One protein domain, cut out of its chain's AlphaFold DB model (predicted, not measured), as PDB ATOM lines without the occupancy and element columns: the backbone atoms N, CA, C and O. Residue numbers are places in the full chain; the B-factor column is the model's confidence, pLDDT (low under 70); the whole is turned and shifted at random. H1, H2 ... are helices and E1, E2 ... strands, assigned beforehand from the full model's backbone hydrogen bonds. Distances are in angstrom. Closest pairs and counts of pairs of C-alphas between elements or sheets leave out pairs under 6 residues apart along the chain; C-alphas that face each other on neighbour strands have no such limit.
ATOM      1  N   LEU A   2     483.081 716.871 396.002       94.06
ATOM      2  CA  LEU A   2     484.118 715.927 396.464       94.06
ATOM      3  C   LEU A   2     485.333 715.819 395.522       94.06
ATOM      4  O   LEU A   2     486.468 715.917 395.970       94.06
ATOM      5  N   PHE A   3     485.103 715.703 394.212       96.12
ATOM      6  CA  PHE A   3     486.181 715.657 393.213       96.12
ATOM      7  C   PHE A   3     487.087 716.900 393.243       96.12
ATOM      8  O   PHE A   3     488.308 716.787 393.212       96.12
ATOM      9  N   MET A   4     486.496 718.091 393.375       96.00
ATOM     10  CA  MET A   4     487.247 719.346 393.466       96.00
ATOM     11  C   MET A   4     488.086 719.402 394.747       96.00
ATOM     12  O   MET A   4     489.236 719.825 394.705       96.00
ATOM     13  N   MET A   5     487.543 718.920 395.869       96.50
ATOM     14  CA  MET A   5     488.299 718.812 397.118       96.50
ATOM     15  C   MET A   5     489.487 717.858 396.962       96.50
ATOM     16  O   MET A   5     490.598 718.219 397.339       96.50
ATOM     17  N   LEU A   6     489.286 716.685 396.350       97.75
ATOM     18  CA  LEU A   6     490.368 715.729 396.085       97.75
ATOM     19  C   LEU A   6     491.481 716.341 395.224       97.75
ATOM     20  O   LEU A   6     492.655 716.160 395.539       97.75
ATOM     21  N   LEU A   7     491.132 717.113 394.189       97.75
ATOM     22  CA  LEU A   7     492.114 717.825 393.363       97.75
ATOM     23  C   LEU A   7     492.912 718.859 394.161       97.75
ATOM     24  O   LEU A   7     494.133 718.921 394.030       97.75
ATOM     25  N   VAL A   8     492.245 719.651 395.006       97.31
ATOM     26  CA  VAL A   8     492.917 720.649 395.853       97.31
ATOM     27  C   VAL A   8     493.859 719.972 396.850       97.31
ATOM     28  O   VAL A   8     494.998 720.409 396.994       97.31
ATOM     29  N   PHE A   9     493.434 718.875 397.485       98.00
ATOM     30  CA  PHE A   9     494.293 718.106 398.391       98.00
ATOM     31  C   PHE A   9     495.496 717.496 397.668       98.00
ATOM     32  O   PHE A   9     496.619 717.588 398.165       98.00
ATOM     33  N   ALA A  10     495.287 716.921 396.482       97.69
ATOM     34  CA  ALA A  10     496.370 716.375 395.672       97.69
ATOM     35  C   ALA A  10     497.380 717.463 395.279       97.69
ATOM     36  O   ALA A  10     498.588 717.268 395.424       97.69
ATOM     37  N   LEU A  11     496.898 718.634 394.848       97.56
ATOM     38  CA  LEU A  11     497.752 719.767 394.507       97.56
ATOM     39  C   LEU A  11     498.529 720.276 395.727       97.56
ATOM     40  O   LEU A  11     499.731 720.496 395.619       97.56
ATOM     41  N   ALA A  12     497.883 720.411 396.888       97.69
ATOM     42  CA  ALA A  12     498.534 720.826 398.130       97.69
ATOM     43  C   ALA A  12     499.618 719.832 398.585       97.69
ATOM     44  O   ALA A  12     500.707 720.233 399.004       97.69
ATOM     45  N   GLY A  13     499.354 718.528 398.463       98.25
ATOM     46  CA  GLY A  13     500.349 717.490 398.726       98.25
ATOM     47  C   GLY A  13     501.539 717.585 397.768       98.25
ATOM     48  O   GLY A  13     502.693 717.574 398.204       98.25
ATOM     49  N   ALA A  14     501.270 717.758 396.471       98.00
ATOM     50  CA  ALA A  14     502.300 717.887 395.446       98.00
ATOM     51  C   ALA A  14     503.169 719.141 395.633       98.00
ATOM     52  O   ALA A  14     504.396 719.052 395.555       98.00
ATOM     53  N   THR A  15     502.567 720.303 395.911       97.88
ATOM     54  CA  THR A  15     503.307 721.553 396.148       97.88
ATOM     55  C   THR A  15     504.174 721.453 397.397       97.88
ATOM     56  O   THR A  15     505.343 721.835 397.355       97.88
ATOM     57  N   THR A  16     503.650 720.867 398.476       97.94
ATOM     58  CA  THR A  16     504.393 720.651 399.724       97.94
ATOM     59  C   THR A  16     505.590 719.728 399.504       97.94
ATOM     60  O   THR A  16     506.713 720.056 399.888       97.94
ATOM     61  N   TYR A  17     505.384 718.592 398.834       98.06
ATOM     62  CA  TYR A  17     506.469 717.665 398.511       98.06
ATOM     63  C   TYR A  17     507.547 718.328 397.641       98.06
ATOM     64  O   TYR A  17     508.743 718.239 397.945       98.06
ATOM     65  N   GLN A  18     507.130 719.039 396.588       97.50
ATOM     66  CA  GLN A  18     508.043 719.756 395.701       97.50
ATOM     67  C   GLN A  18     508.845 720.820 396.453       97.50
ATOM     68  O   GLN A  18     510.048 720.940 396.220       97.50
ATOM     69  N   PHE A  19     508.220 721.539 397.387       97.50
ATOM     70  CA  PHE A  19     508.885 722.550 398.199       97.50
ATOM     71  C   PHE A  19     510.074 721.975 398.966       97.50
ATOM     72  O   PHE A  19     511.199 722.454 398.813       97.50
ATOM     73  N   PHE A  20     509.869 720.903 399.736       97.69
ATOM     74  CA  PHE A  20     510.954 720.304 400.519       97.69
ATOM     75  C   PHE A  20     512.039 719.680 399.638       97.69
ATOM     76  O   PHE A  20     513.231 719.826 399.928       97.69
ATOM     77  N   ARG A  21     511.648 719.028 398.536       97.50
ATOM     78  CA  ARG A  21     512.597 718.450 397.576       97.50
ATOM     79  C   ARG A  21     513.455 719.529 396.915       97.50
ATOM     80  O   ARG A  21     514.681 719.412 396.918       97.50
ATOM     81  N   GLY A  22     512.832 720.571 396.371       97.25
ATOM     82  CA  GLY A  22     513.513 721.674 395.695       97.25
ATOM     83  C   GLY A  22     514.395 722.485 396.642       97.25
ATOM     84  O   GLY A  22     515.562 722.727 396.337       97.25
ATOM     85  N   ARG A  23     513.896 722.781 397.850       96.88
ATOM     86  CA  ARG A  23     514.674 723.414 398.926       96.88
ATOM     87  C   ARG A  23     515.941 722.623 399.244       96.88
ATOM     88  O   ARG A  23     517.022 723.202 399.321       96.88
ATOM     89  N   LYS A  24     515.827 721.301 399.427       97.75
ATOM     90  CA  LYS A  24     516.982 720.436 399.708       97.75
ATOM     91  C   LYS A  24     518.018 720.514 398.585       97.75
ATOM     92  O   LYS A  24     519.206 720.628 398.870       97.75
ATOM     93  N   GLN A  25     517.577 720.485 397.329       97.62
ATOM     94  CA  GLN A  25     518.467 720.594 396.170       97.62
ATOM     95  C   GLN A  25     519.205 721.936 396.137       97.62
ATOM     96  O   GLN A  25     520.431 721.944 396.045       97.62
ATOM     97  N   ASN A  26     518.493 723.057 396.276       97.81
ATOM     98  CA  ASN A  26     519.118 724.380 396.262       97.81
ATOM     99  C   ASN A  26     520.103 724.562 397.427       97.81
ATOM    100  O   ASN A  26     521.204 725.060 397.215       97.81
ATOM    101  N   LEU A  27     519.781 724.077 398.630       97.50
ATOM    102  CA  LEU A  27     520.701 724.119 399.775       97.50
ATOM    103  C   LEU A  27     521.986 723.309 399.543       97.50
ATOM    104  O   LEU A  27     523.063 723.743 399.953       97.50
ATOM    105  N   ILE A  28     521.887 722.147 398.888       98.06
ATOM    106  CA  ILE A  28     523.061 721.347 398.510       98.06
ATOM    107  C   ILE A  28     523.929 722.125 397.516       98.06
ATOM    108  O   ILE A  28     525.134 722.234 397.731       98.06
ATOM    109  N   LEU A  29     523.321 722.711 396.479       98.38
ATOM    110  CA  LEU A  29     524.037 723.508 395.479       98.38
ATOM    111  C   LEU A  29     524.722 724.724 396.106       98.38
ATOM    112  O   LEU A  29     525.908 724.934 395.883       98.38
ATOM    113  N   MET A  30     524.011 725.490 396.939       98.06
ATOM    114  CA  MET A  30     524.582 726.648 397.635       98.06
ATOM    115  C   MET A  30     525.794 726.250 398.477       98.06
ATOM    116  O   MET A  30     526.833 726.895 398.389       98.06
ATOM    117  N   ARG A  31     525.682 725.165 399.256       98.00
ATOM    118  CA  ARG A  31     526.788 724.658 400.076       98.00
ATOM    119  C   ARG A  31     527.994 724.275 399.223       98.00
ATOM    120  O   ARG A  31     529.119 724.594 399.600       98.00
ATOM    121  N   GLU A  32     527.763 723.585 398.112       98.44
ATOM    122  CA  GLU A  32     528.845 723.158 397.228       98.44
ATOM    123  C   GLU A  32     529.534 724.363 396.584       98.44
ATOM    124  O   GLU A  32     530.752 724.492 396.666       98.44
ATOM    125  N   TYR A  33     528.764 725.321 396.070       98.62
ATOM    126  CA  TYR A  33     529.325 726.520 395.458       98.62
ATOM    127  C   TYR A  33     530.073 727.417 396.441       98.62
ATOM    128  O   TYR A  33     531.099 727.985 396.076       98.62
ATOM    129  N   VAL A  34     529.614 727.520 397.690       98.38
ATOM    130  CA  VAL A  34     530.370 728.197 398.753       98.38
ATOM    131  C   VAL A  34     531.737 727.538 398.931       98.38
ATOM    132  O   VAL A  34     532.754 728.225 398.889       98.38
ATOM    133  N   ARG A  35     531.785 726.205 399.056       98.50
ATOM    134  CA  ARG A  35     533.044 725.459 399.222       98.50
ATOM    135  C   ARG A  35     533.965 725.587 398.015       98.50
ATOM    136  O   ARG A  35     535.176 725.668 398.178       98.50
ATOM    137  N   GLU A  36     533.412 725.559 396.812       98.69
ATOM    138  CA  GLU A  36     534.156 725.750 395.566       98.69
ATOM    139  C   GLU A  36     534.775 727.149 395.467       98.69
ATOM    140  O   GLU A  36     535.955 727.278 395.139       98.69
ATOM    141  N   LEU A  37     534.008 728.193 395.796       98.69
ATOM    142  CA  LEU A  37     534.506 729.568 395.815       98.69
ATOM    143  C   LEU A  37     535.591 729.753 396.876       98.69
ATOM    144  O   LEU A  37     536.637 730.317 396.573       98.69
ATOM    145  N   GLU A  38     535.385 729.247 398.093       98.56
ATOM    146  CA  GLU A  38     536.380 729.345 399.165       98.56
ATOM    147  C   GLU A  38     537.677 728.599 398.821       98.56
ATOM    148  O   GLU A  38     538.764 729.126 399.055       98.56
ATOM    149  N   ARG A  39     537.588 727.408 398.209       98.44
ATOM    150  CA  ARG A  39     538.764 726.646 397.752       98.44
ATOM    151  C   ARG A  39     539.544 727.372 396.659       98.44
ATOM    152  O   ARG A  39     540.774 727.413 396.724       98.44
ATOM    153  N   ALA A  40     538.841 727.938 395.678       98.25
ATOM    154  CA  ALA A  40     539.459 728.652 394.567       98.25
ATOM    155  C   ALA A  40     540.081 729.983 395.001       98.25
ATOM    156  O   ALA A  40     541.212 730.289 394.627       98.25
ATOM    157  N   LEU A  41     539.332 730.781 395.766       98.06
ATOM    158  CA  LEU A  41     539.692 732.160 396.085       98.06
ATOM    159  C   LEU A  41     540.571 732.276 397.333       98.06
ATOM    160  O   LEU A  41     541.341 733.226 397.422       98.06
ATOM    161  N   LYS A  42     540.481 731.318 398.266       97.81
ATOM    162  CA  LYS A  42     541.216 731.303 399.544       97.81
ATOM    163  C   LYS A  42     541.143 732.659 400.273       97.81
ATOM    164  O   LYS A  42     542.180 733.285 400.500       97.81
ATOM    165  N   PRO A  43     539.928 733.143 400.590       98.00
ATOM    166  CA  PRO A  43     539.737 734.471 401.155       98.00
ATOM    167  C   PRO A  43     540.337 734.599 402.555       98.00
ATOM    168  O   PRO A  43     540.302 733.652 403.341       98.00
ATOM    169  N   VAL A  44     540.836 735.793 402.871       98.00
ATOM    170  CA  VAL A  44     541.257 736.169 404.230       98.00
ATOM    171  C   VAL A  44     540.043 736.509 405.087       98.00
ATOM    172  O   VAL A  44     539.988 736.129 406.253       98.00
ATOM    173  N   ASP A  45     539.060 737.180 404.491       98.25
ATOM    174  CA  ASP A  45     537.777 737.484 405.116       98.25
ATOM    175  C   ASP A  45     536.635 737.256 404.122       98.25
ATOM    176  O   ASP A  45     536.819 737.357 402.901       98.25
ATOM    177  N   LYS A  46     535.461 736.904 404.646       98.06
ATOM    178  CA  LYS A  46     534.295 736.514 403.858       98.06
ATOM    179  C   LYS A  46     532.998 736.996 404.496       98.06
ATOM    180  O   LYS A  46     532.720 736.723 405.660       98.06
ATOM    181  N   ASN A  47     532.155 737.623 403.687       98.31
ATOM    182  CA  ASN A  47     530.806 738.023 404.061       98.31
ATOM    183  C   ASN A  47     529.784 737.410 403.098       98.31
ATOM    184  O   ASN A  47     530.009 737.392 401.888       98.31
ATOM    185  N   TYR A  48     528.653 736.936 403.619       97.94
ATOM    186  CA  TYR A  48     527.596 736.301 402.829       97.94
ATOM    187  C   TYR A  48     526.238 736.942 403.093       97.94
ATOM    188  O   TYR A  48     525.805 737.075 404.235       97.94
ATOM    189  N   VAL A  49     525.515 737.231 402.014       97.56
ATOM    190  CA  VAL A  49     524.125 737.687 402.036       97.56
ATOM    191  C   VAL A  49     523.268 736.672 401.291       97.56
ATOM    192  O   VAL A  49     523.467 736.432 400.099       97.56
ATOM    193  N   LEU A  50     522.305 736.062 401.979       96.88
ATOM    194  CA  LEU A  50     521.381 735.109 401.363       96.88
ATOM    195  C   LEU A  50     520.342 735.834 400.501       96.88
ATOM    196  O   LEU A  50     519.777 736.848 400.906       96.88
ATOM    197  N   LEU A  51     520.044 735.277 399.328       93.31
ATOM    198  CA  LEU A  51     518.994 735.757 398.433       93.31
ATOM    199  C   LEU A  51     517.782 734.831 398.565       93.31
ATOM    200  O   LEU A  51     517.859 733.659 398.201       93.31
ATOM    201  N   GLY A  52     516.668 735.333 399.107       86.75
ATOM    202  CA  GLY A  52     515.413 734.569 399.190       86.75
ATOM    203  C   GLY A  52     515.519 733.250 399.971       86.75
ATOM    204  O   GLY A  52     514.831 732.292 399.634       86.75
ATOM    205  N   LEU A  53     516.408 733.187 400.975       86.25
ATOM    206  CA  LEU A  53     516.835 732.011 401.762       86.25
ATOM    207  C   LEU A  53     517.445 730.846 400.952       86.25
ATOM    208  O   LEU A  53     518.496 730.336 401.338       86.25
ATOM    209  N   TYR A  54     516.806 730.413 399.864       93.12
ATOM    210  CA  TYR A  54     517.194 729.262 399.036       93.12
ATOM    211  C   TYR A  54     517.404 729.626 397.562       93.12
ATOM    212  O   TYR A  54     517.721 728.752 396.755       93.12
ATOM    213  N   SER A  55     517.219 730.893 397.187       93.44
ATOM    214  CA  SER A  55     517.360 731.362 395.802       93.44
ATOM    215  C   SER A  55     518.800 731.747 395.455       93.44
ATOM    216  O   SER A  55     519.059 732.235 394.358       93.44
ATOM    217  N   GLY A  56     519.750 731.509 396.362       97.06
ATOM    218  CA  GLY A  56     521.173 731.749 396.163       97.06
ATOM    219  C   GLY A  56     521.762 732.712 397.189       97.06
ATOM    220  O   GLY A  56     521.245 732.855 398.298       97.06
ATOM    221  N   PHE A  57     522.882 733.340 396.845       98.25
ATOM    222  CA  PHE A  57     523.624 734.213 397.749       98.25
ATOM    223  C   PHE A  57     524.494 735.214 396.986       98.25
ATOM    224  O   PHE A  57     524.856 734.998 395.828       98.25
ATOM    225  N   ARG A  58     524.873 736.288 397.673       98.44
ATOM    226  CA  ARG A  58     526.019 737.129 397.331       98.44
ATOM    227  C   ARG A  58     527.109 736.895 398.364       98.44
ATOM    228  O   ARG A  58     526.811 736.797 399.549       98.44
ATOM    229  N   ALA A  59     528.340 736.774 397.906       98.38
ATOM    230  CA  ALA A  59     529.513 736.610 398.735       98.38
ATOM    231  C   ALA A  59     530.516 737.703 398.391       98.38
ATOM    232  O   ALA A  59     530.792 737.949 397.216       98.38
ATOM    233  N   GLU A  60     531.061 738.331 399.416       98.69
ATOM    234  CA  GLU A  60     532.184 739.247 399.300       98.69
ATOM    235  C   GLU A  60     533.391 738.620 399.980       98.69
ATOM    236  O   GLU A  60     533.300 738.134 401.105       98.69
ATOM    237  N   PHE A  61     534.515 738.626 399.279       98.62
ATOM    238  CA  PHE A  61     535.755 737.991 399.686       98.62
ATOM    239  C   PHE A  61     536.879 739.017 399.658       98.62
ATOM    240  O   PHE A  61     537.152 739.590 398.601       98.62
ATOM    241  N   LEU A  62     537.557 739.218 400.784       98.44
ATOM    242  CA  LEU A  62     538.821 739.950 400.810       98.44
ATOM    243  C   LEU A  62     539.961 738.982 400.523       98.44
ATOM    244  O   LEU A  62     540.074 737.927 401.154       98.44
ATOM    245  N   LEU A  63     540.793 739.333 399.548       97.81
ATOM    246  CA  LEU A  63     541.902 738.514 399.080       97.81
ATOM    247  C   LEU A  63     543.219 739.219 399.398       97.81
ATOM    248  O   LEU A  63     543.347 740.425 399.214       97.81
ATOM    249  N   ASN A  64     544.217 738.455 399.834       95.38
ATOM    250  CA  ASN A  64     545.581 738.950 400.008       95.38
ATOM    251  C   ASN A  64     546.449 738.482 398.834       95.38
ATOM    252  O   ASN A  64     547.340 737.649 398.992       95.38
ATOM    253  N   LEU A  65     546.109 738.951 397.629       95.44
ATOM    254  CA  LEU A  65     546.850 738.668 396.402       95.44
ATOM    255  C   LEU A  65     547.384 739.979 395.807       95.44
ATOM    256  O   LEU A  65     546.670 740.985 395.833       95.44
ATOM    257  N   PRO A  66     548.595 739.990 395.219       94.56
ATOM    258  CA  PRO A  66     549.158 741.196 394.611       94.56
ATOM    259  C   PRO A  66     548.282 741.784 393.502       94.56
ATOM    260  O   PRO A  66     548.269 742.995 393.304       94.56
ATOM    261  N   GLU A  67     547.522 740.954 392.790       95.81
ATOM    262  CA  GLU A  67     546.748 741.374 391.623       95.81
ATOM    263  C   GLU A  67     545.271 741.661 391.932       95.81
ATOM    264  O   GLU A  67     544.657 742.474 391.241       95.81
ATOM    265  N   VAL A  68     544.707 741.043 392.977       97.44
ATOM    266  CA  VAL A  68     543.281 741.129 393.339       97.44
ATOM    267  C   VAL A  68     543.144 741.311 394.847       97.44
ATOM    268  O   VAL A  68     543.570 740.443 395.605       97.44
ATOM    269  N   TYR A  69     542.491 742.387 395.285       97.12
ATOM    270  CA  TYR A  69     542.233 742.625 396.713       97.12
ATOM    271  C   TYR A  69     540.826 742.210 397.155       97.12
ATOM    272  O   TYR A  69     540.586 741.968 398.338       97.12
ATOM    273  N   LYS A  70     539.872 742.129 396.219       98.25
ATOM    274  CA  LYS A  70     538.483 741.769 396.518       98.25
ATOM    275  C   LYS A  70     537.869 740.944 395.395       98.25
ATOM    276  O   LYS A  70     538.041 741.263 394.221       98.25
ATOM    277  N   ALA A  71     537.105 739.922 395.764       98.69
ATOM    278  CA  ALA A  71     536.234 739.188 394.860       98.69
ATOM    279  C   ALA A  71     534.779 739.261 395.338       98.69
ATOM    280  O   ALA A  71     534.493 739.091 396.519       98.69
ATOM    281  N   GLU A  72     533.852 739.497 394.420       98.69
ATOM    282  CA  GLU A  72     532.413 739.492 394.681       98.69
ATOM    283  C   GLU A  72     531.790 738.391 393.823       98.69
ATOM    284  O   GLU A  72     531.893 738.406 392.596       98.69
ATOM    285  N   ALA A  73     531.167 737.405 394.460       98.56
ATOM    286  CA  ALA A  73     530.504 736.300 393.786       98.56
ATOM    287  C   ALA A  73     529.001 736.370 394.045       98.56
ATOM    288  O   ALA A  73     528.565 736.511 395.181       98.56
ATOM    289  N   SER A  74     528.185 736.246 393.005       98.50
ATOM    290  CA  SER A  74     526.731 736.146 393.147       98.50
ATOM    291  C   SER A  74     526.235 734.885 392.471       98.50
ATOM    292  O   SER A  74     526.481 734.676 391.283       98.50
ATOM    293  N   ILE A  75     525.498 734.064 393.210       98.38
ATOM    294  CA  ILE A  75     524.779 732.920 392.665       98.38
ATOM    295  C   ILE A  75     523.289 733.155 392.828       98.38
ATOM    296  O   ILE A  75     522.819 733.422 393.929       98.38
ATOM    297  N   ALA A  76     522.556 733.019 391.727       97.19
ATOM    298  CA  ALA A  76     521.102 732.983 391.718       97.19
ATOM    299  C   ALA A  76     520.642 731.621 391.193       97.19
ATOM    300  O   ALA A  76     520.964 731.232 390.066       97.19
ATOM    301  N   LEU A  77     519.910 730.894 392.030       97.38
ATOM    302  CA  LEU A  77     519.361 729.584 391.719       97.38
ATOM    303  C   LEU A  77     517.917 729.712 391.248       97.38
ATOM    304  O   LEU A  77     517.145 730.522 391.755       97.38
ATOM    305  N   MET A  78     517.541 728.859 390.303       96.00
ATOM    306  CA  MET A  78     516.155 728.681 389.912       96.00
ATOM    307  C   MET A  78     515.320 728.197 391.115       96.00
ATOM    308  O   MET A  78     515.815 727.408 391.935       96.00
ATOM    309  N   PRO A  79     514.048 728.622 391.209       95.31
ATOM    310  CA  PRO A  79     513.178 728.379 392.359       95.31
ATOM    311  C   PRO A  79     512.598 726.960 392.323       95.31
ATOM    312  O   PRO A  79     511.402 726.753 392.115       95.31
ATOM    313  N   ARG A  80     513.466 725.955 392.474       95.56
ATOM    314  CA  ARG A  80     513.121 724.525 392.407       95.56
ATOM    315  C   ARG A  80     512.089 724.129 393.456       95.56
ATOM    316  O   ARG A  80     511.402 723.133 393.277       95.56
ATOM    317  N   GLU A  81     511.979 724.869 394.549       95.31
ATOM    318  CA  GLU A  81     510.974 724.680 395.592       95.31
ATOM    319  C   GLU A  81     509.548 725.031 395.138       95.31
ATOM    320  O   GLU A  81     508.581 724.533 395.709       95.31
ATOM    321  N   SER A  82     509.381 725.847 394.095       94.94
ATOM    322  CA  SER A  82     508.055 726.252 393.628       94.94
ATOM    323  C   SER A  82     507.561 725.358 392.495       94.94
ATOM    324  O   SER A  82     507.996 725.493 391.353       94.94
ATOM    325  N   LEU A  83     506.600 724.474 392.783       95.56
ATOM    326  CA  LEU A  83     506.014 723.571 391.779       95.56
ATOM    327  C   LEU A  83     505.439 724.314 390.568       95.56
ATOM    328  O   LEU A  83     505.618 723.877 389.436       95.56
ATOM    329  N   LEU A  84     504.760 725.435 390.811       93.88
ATOM    330  CA  LEU A  84     504.051 726.178 389.770       93.88
ATOM    331  C   LEU A  84     504.963 727.164 389.035       93.88
ATOM    332  O   LEU A  84     504.817 727.363 387.831       93.88
ATOM    333  N   TYR A  85     505.922 727.772 389.737       94.12
ATOM    334  CA  TYR A  85     506.776 728.808 389.154       94.12
ATOM    335  C   TYR A  85     508.063 728.256 388.527       94.12
ATOM    336  O   TYR A  85     508.619 728.866 387.609       94.12
ATOM    337  N   TYR A  86     508.538 727.084 388.959       94.75
ATOM    338  CA  TYR A  86     509.743 726.473 388.398       94.75
ATOM    339  C   TYR A  86     509.637 726.182 386.886       94.75
ATOM    340  O   TYR A  86     510.568 726.551 386.165       94.75
ATOM    341  N   PRO A  87     508.523 725.639 386.347       93.88
ATOM    342  CA  PRO A  87     508.358 725.469 384.900       93.88
ATOM    343  C   PRO A  87     508.449 726.791 384.124       93.88
ATOM    344  O   PRO A  87     509.111 726.863 383.090       93.88
ATOM    345  N   ILE A  88     507.857 727.864 384.656       94.69
ATOM    346  CA  ILE A  88     507.927 729.208 384.062       94.69
ATOM    347  C   ILE A  88     509.378 729.715 384.069       94.69
ATOM    348  O   ILE A  88     509.859 730.277 383.081       94.69
ATOM    349  N   SER A  89     510.108 729.467 385.158       92.25
ATOM    350  CA  SER A  89     511.525 729.828 385.290       92.25
ATOM    351  C   SER A  89     512.418 729.073 384.298       92.25
ATOM    352  O   SER A  89     513.348 729.658 383.744       92.25
ATOM    353  N   LEU A  90     512.125 727.802 384.006       91.81
ATOM    354  CA  LEU A  90     512.852 727.022 382.996       91.81
ATOM    355  C   LEU A  90     512.685 727.591 381.580       91.81
ATOM    356  O   LEU A  90     513.626 727.548 380.790       91.81
ATOM    357  N   LEU A  91     511.521 728.156 381.258       90.38
ATOM    358  CA  LEU A  91     511.270 728.770 379.951       90.38
ATOM    359  C   LEU A  91     511.918 730.155 379.824       90.38
ATOM    360  O   LEU A  91     512.472 730.495 378.776       90.38
ATOM    361  N   THR A  92     511.871 730.944 380.899       88.00
ATOM    362  CA  THR A  92     512.310 732.347 380.910       88.00
ATOM    363  C   THR A  92     513.792 732.500 381.261       88.00
ATOM    364  O   THR A  92     514.562 733.042 380.468       88.00
ATOM    365  N   LEU A  93     514.222 731.996 382.423       83.94
ATOM    366  CA  LEU A  93     515.596 732.110 382.930       83.94
ATOM    367  C   LEU A  93     516.528 731.030 382.370       83.94
ATOM    368  O   LEU A  93     517.721 731.289 382.211       83.94
ATOM    369  N   LYS A  94     515.985 729.842 382.067       87.25
ATOM    370  CA  LYS A  94     516.650 728.652 381.491       87.25
ATOM    371  C   LYS A  94     517.679 727.951 382.378       87.25
ATOM    372  O   LYS A  94     517.810 726.733 382.293       87.25
ATOM    373  N   HIS A  95     518.439 728.681 383.185       93.56
ATOM    374  CA  HIS A  95     519.488 728.118 384.031       93.56
ATOM    375  C   HIS A  95     519.769 728.986 385.262       93.56
ATOM    376  O   HIS A  95     519.438 730.172 385.298       93.56
ATOM    377  N   ASP A  96     520.448 728.389 386.242       96.94
ATOM    378  CA  ASP A  96     521.060 729.115 387.356       96.94
ATOM    379  C   ASP A  96     522.128 730.091 386.838       96.94
ATOM    380  O   ASP A  96     522.659 729.945 385.730       96.94
ATOM    381  N   ARG A  97     522.467 731.098 387.639       96.94
ATOM    382  CA  ARG A  97     523.359 732.190 387.241       96.94
ATOM    383  C   ARG A  97     524.491 732.341 388.239       96.94
ATOM    384  O   ARG A  97     524.238 732.382 389.439       96.94
ATOM    385  N   PHE A  98     525.711 732.445 387.732       98.38
ATOM    386  CA  PHE A  98     526.908 732.720 388.512       98.38
ATOM    387  C   PHE A  98     527.617 733.938 387.943       98.38
ATOM    388  O   PHE A  98     527.995 733.951 386.774       98.38
ATOM    389  N   TYR A  99     527.787 734.938 388.794       98.38
ATOM    390  CA  TYR A  99     528.545 736.143 388.520       98.38
ATOM    391  C   TYR A  99     529.777 736.169 389.413       98.38
ATOM    392  O   TYR A  99     529.670 735.884 390.607       98.38
ATOM    393  N   LEU A 100     530.920 736.539 388.848       98.69
ATOM    394  CA  LEU A 100     532.159 736.766 389.578       98.69
ATOM    395  C   LEU A 100     532.749 738.104 389.146       98.69
ATOM    396  O   LEU A 100     532.902 738.360 387.956       98.69
ATOM    397  N   VAL A 101     533.096 738.935 390.118       98.62
ATOM    398  CA  VAL A 101     533.776 740.211 389.919       98.62
ATOM    399  C   VAL A 101     535.070 740.169 390.707       98.62
ATOM    400  O   VAL A 101     535.041 740.009 391.922       98.62
ATOM    401  N   LEU A 102     536.202 740.317 390.031       98.50
ATOM    402  CA  LEU A 102     537.506 740.467 390.667       98.50
ATOM    403  C   LEU A 102     537.921 741.932 390.577       98.50
ATOM    404  O   LEU A 102     538.069 742.461 389.476       98.50
ATOM    405  N   ARG A 103     538.106 742.583 391.727       97.69
ATOM    406  CA  ARG A 103     538.607 743.957 391.808       97.69
ATOM    407  C   ARG A 103     540.124 743.954 391.859       97.69
ATOM    408  O   ARG A 103     540.727 743.321 392.727       97.69
ATOM    409  N   LEU A 104     540.720 744.666 390.913       97.12
ATOM    410  CA  LEU A 104     542.140 744.566 390.615       97.12
ATOM    411  C   LEU A 104     542.938 745.641 391.358       97.12
ATOM    412  O   LEU A 104     542.470 746.770 391.513       97.12
ATOM    413  N   ASN A 105     544.156 745.305 391.784       95.31
ATOM    414  CA  ASN A 105     545.102 746.271 392.359       95.31
ATOM    415  C   ASN A 105     545.792 747.111 391.279       95.31
ATOM    416  O   ASN A 105     546.041 748.301 391.462       95.31
ATOM    417  N   LYS A 106     546.109 746.489 390.138       92.38
ATOM    418  CA  LYS A 106     546.704 747.169 388.984       92.38
ATOM    419  C   LYS A 106     545.609 747.754 388.106       92.38
ATOM    420  O   LYS A 106     544.562 747.134 387.927       92.38
TER     421      LYS A 106
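Overview. This is residues 2 to 106 of the 198 residues of an uncharacterized protein of Ignicoccus hospitalis (strain KIN4/I / DSM 18386 / JCM 14125) (UniProt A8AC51). One very long helix, H1, makes the length of a rod; its residues 26 to 41 pack on one face of a four-stranded sheet and run along the strands, while residues 2 to 10 stick out free. The short helix H2 lies beyond one end of the strands, off the sheet. The printed part has 105 residues, with two named helices and four named strands in the order H1, E1, E2, E3, H2, E4; the sheet, E1 - E2 - E3 - E4, is antiparallel and the class is mixed. The whole is loose, with a radius of gyration of the C-alphas of 18.4 A and spans of 70 by 23 by 16 A.

Arrangement. Start with H1, residues 2 to 41, then find E1, residues 45 to 50, E2, 56 to 62, E3, 68 to 76, H2, 85 to 92, and E4, 97 to 104. H1 is on the sheet at a height of 6.7 A, over E2 and E3, at 12 degrees to E2 on the local plane; these are two layers, a helix on one face of a sheet. The closest C-alphas of H1 and E2 are those of Met 30 and Gly 56, 6.3 A apart. E1, E2 and E3 form a meander, each strand the antiparallel neighbour of the one before; E1 and E2 are a hairpin, with N 49 and O 58 at 2.8 A, and E2 and E3 another, with N 59 and O 73 at 2.7 A. E3 and E4 are antiparallel at 168 degrees, with N 74 and O 99 at 2.8 A. H2 is not on the sheet and is apart from H1. In H1 and H2 every O i to N i+4 pair is within hydrogen-bond range.

Along the chain. Find C-alpha 2 at (484.118, 715.927, 396.464); H1 runs 57.9 A from there to C-alpha 41. E1 spans 17.0 A, E2 20.0 A, E3 23.7 A, H2 10.5 A and E4 22.7 A, which ends at C-alpha 104, (542.140, 744.566, 390.615).

Size, cuts and confidence. The C-alphas of Leu 2 and Lys 106, the two farthest apart, are 70.3 A apart. The printed part has no cut and no long link, and no printed residue is under 70 in pLDDT.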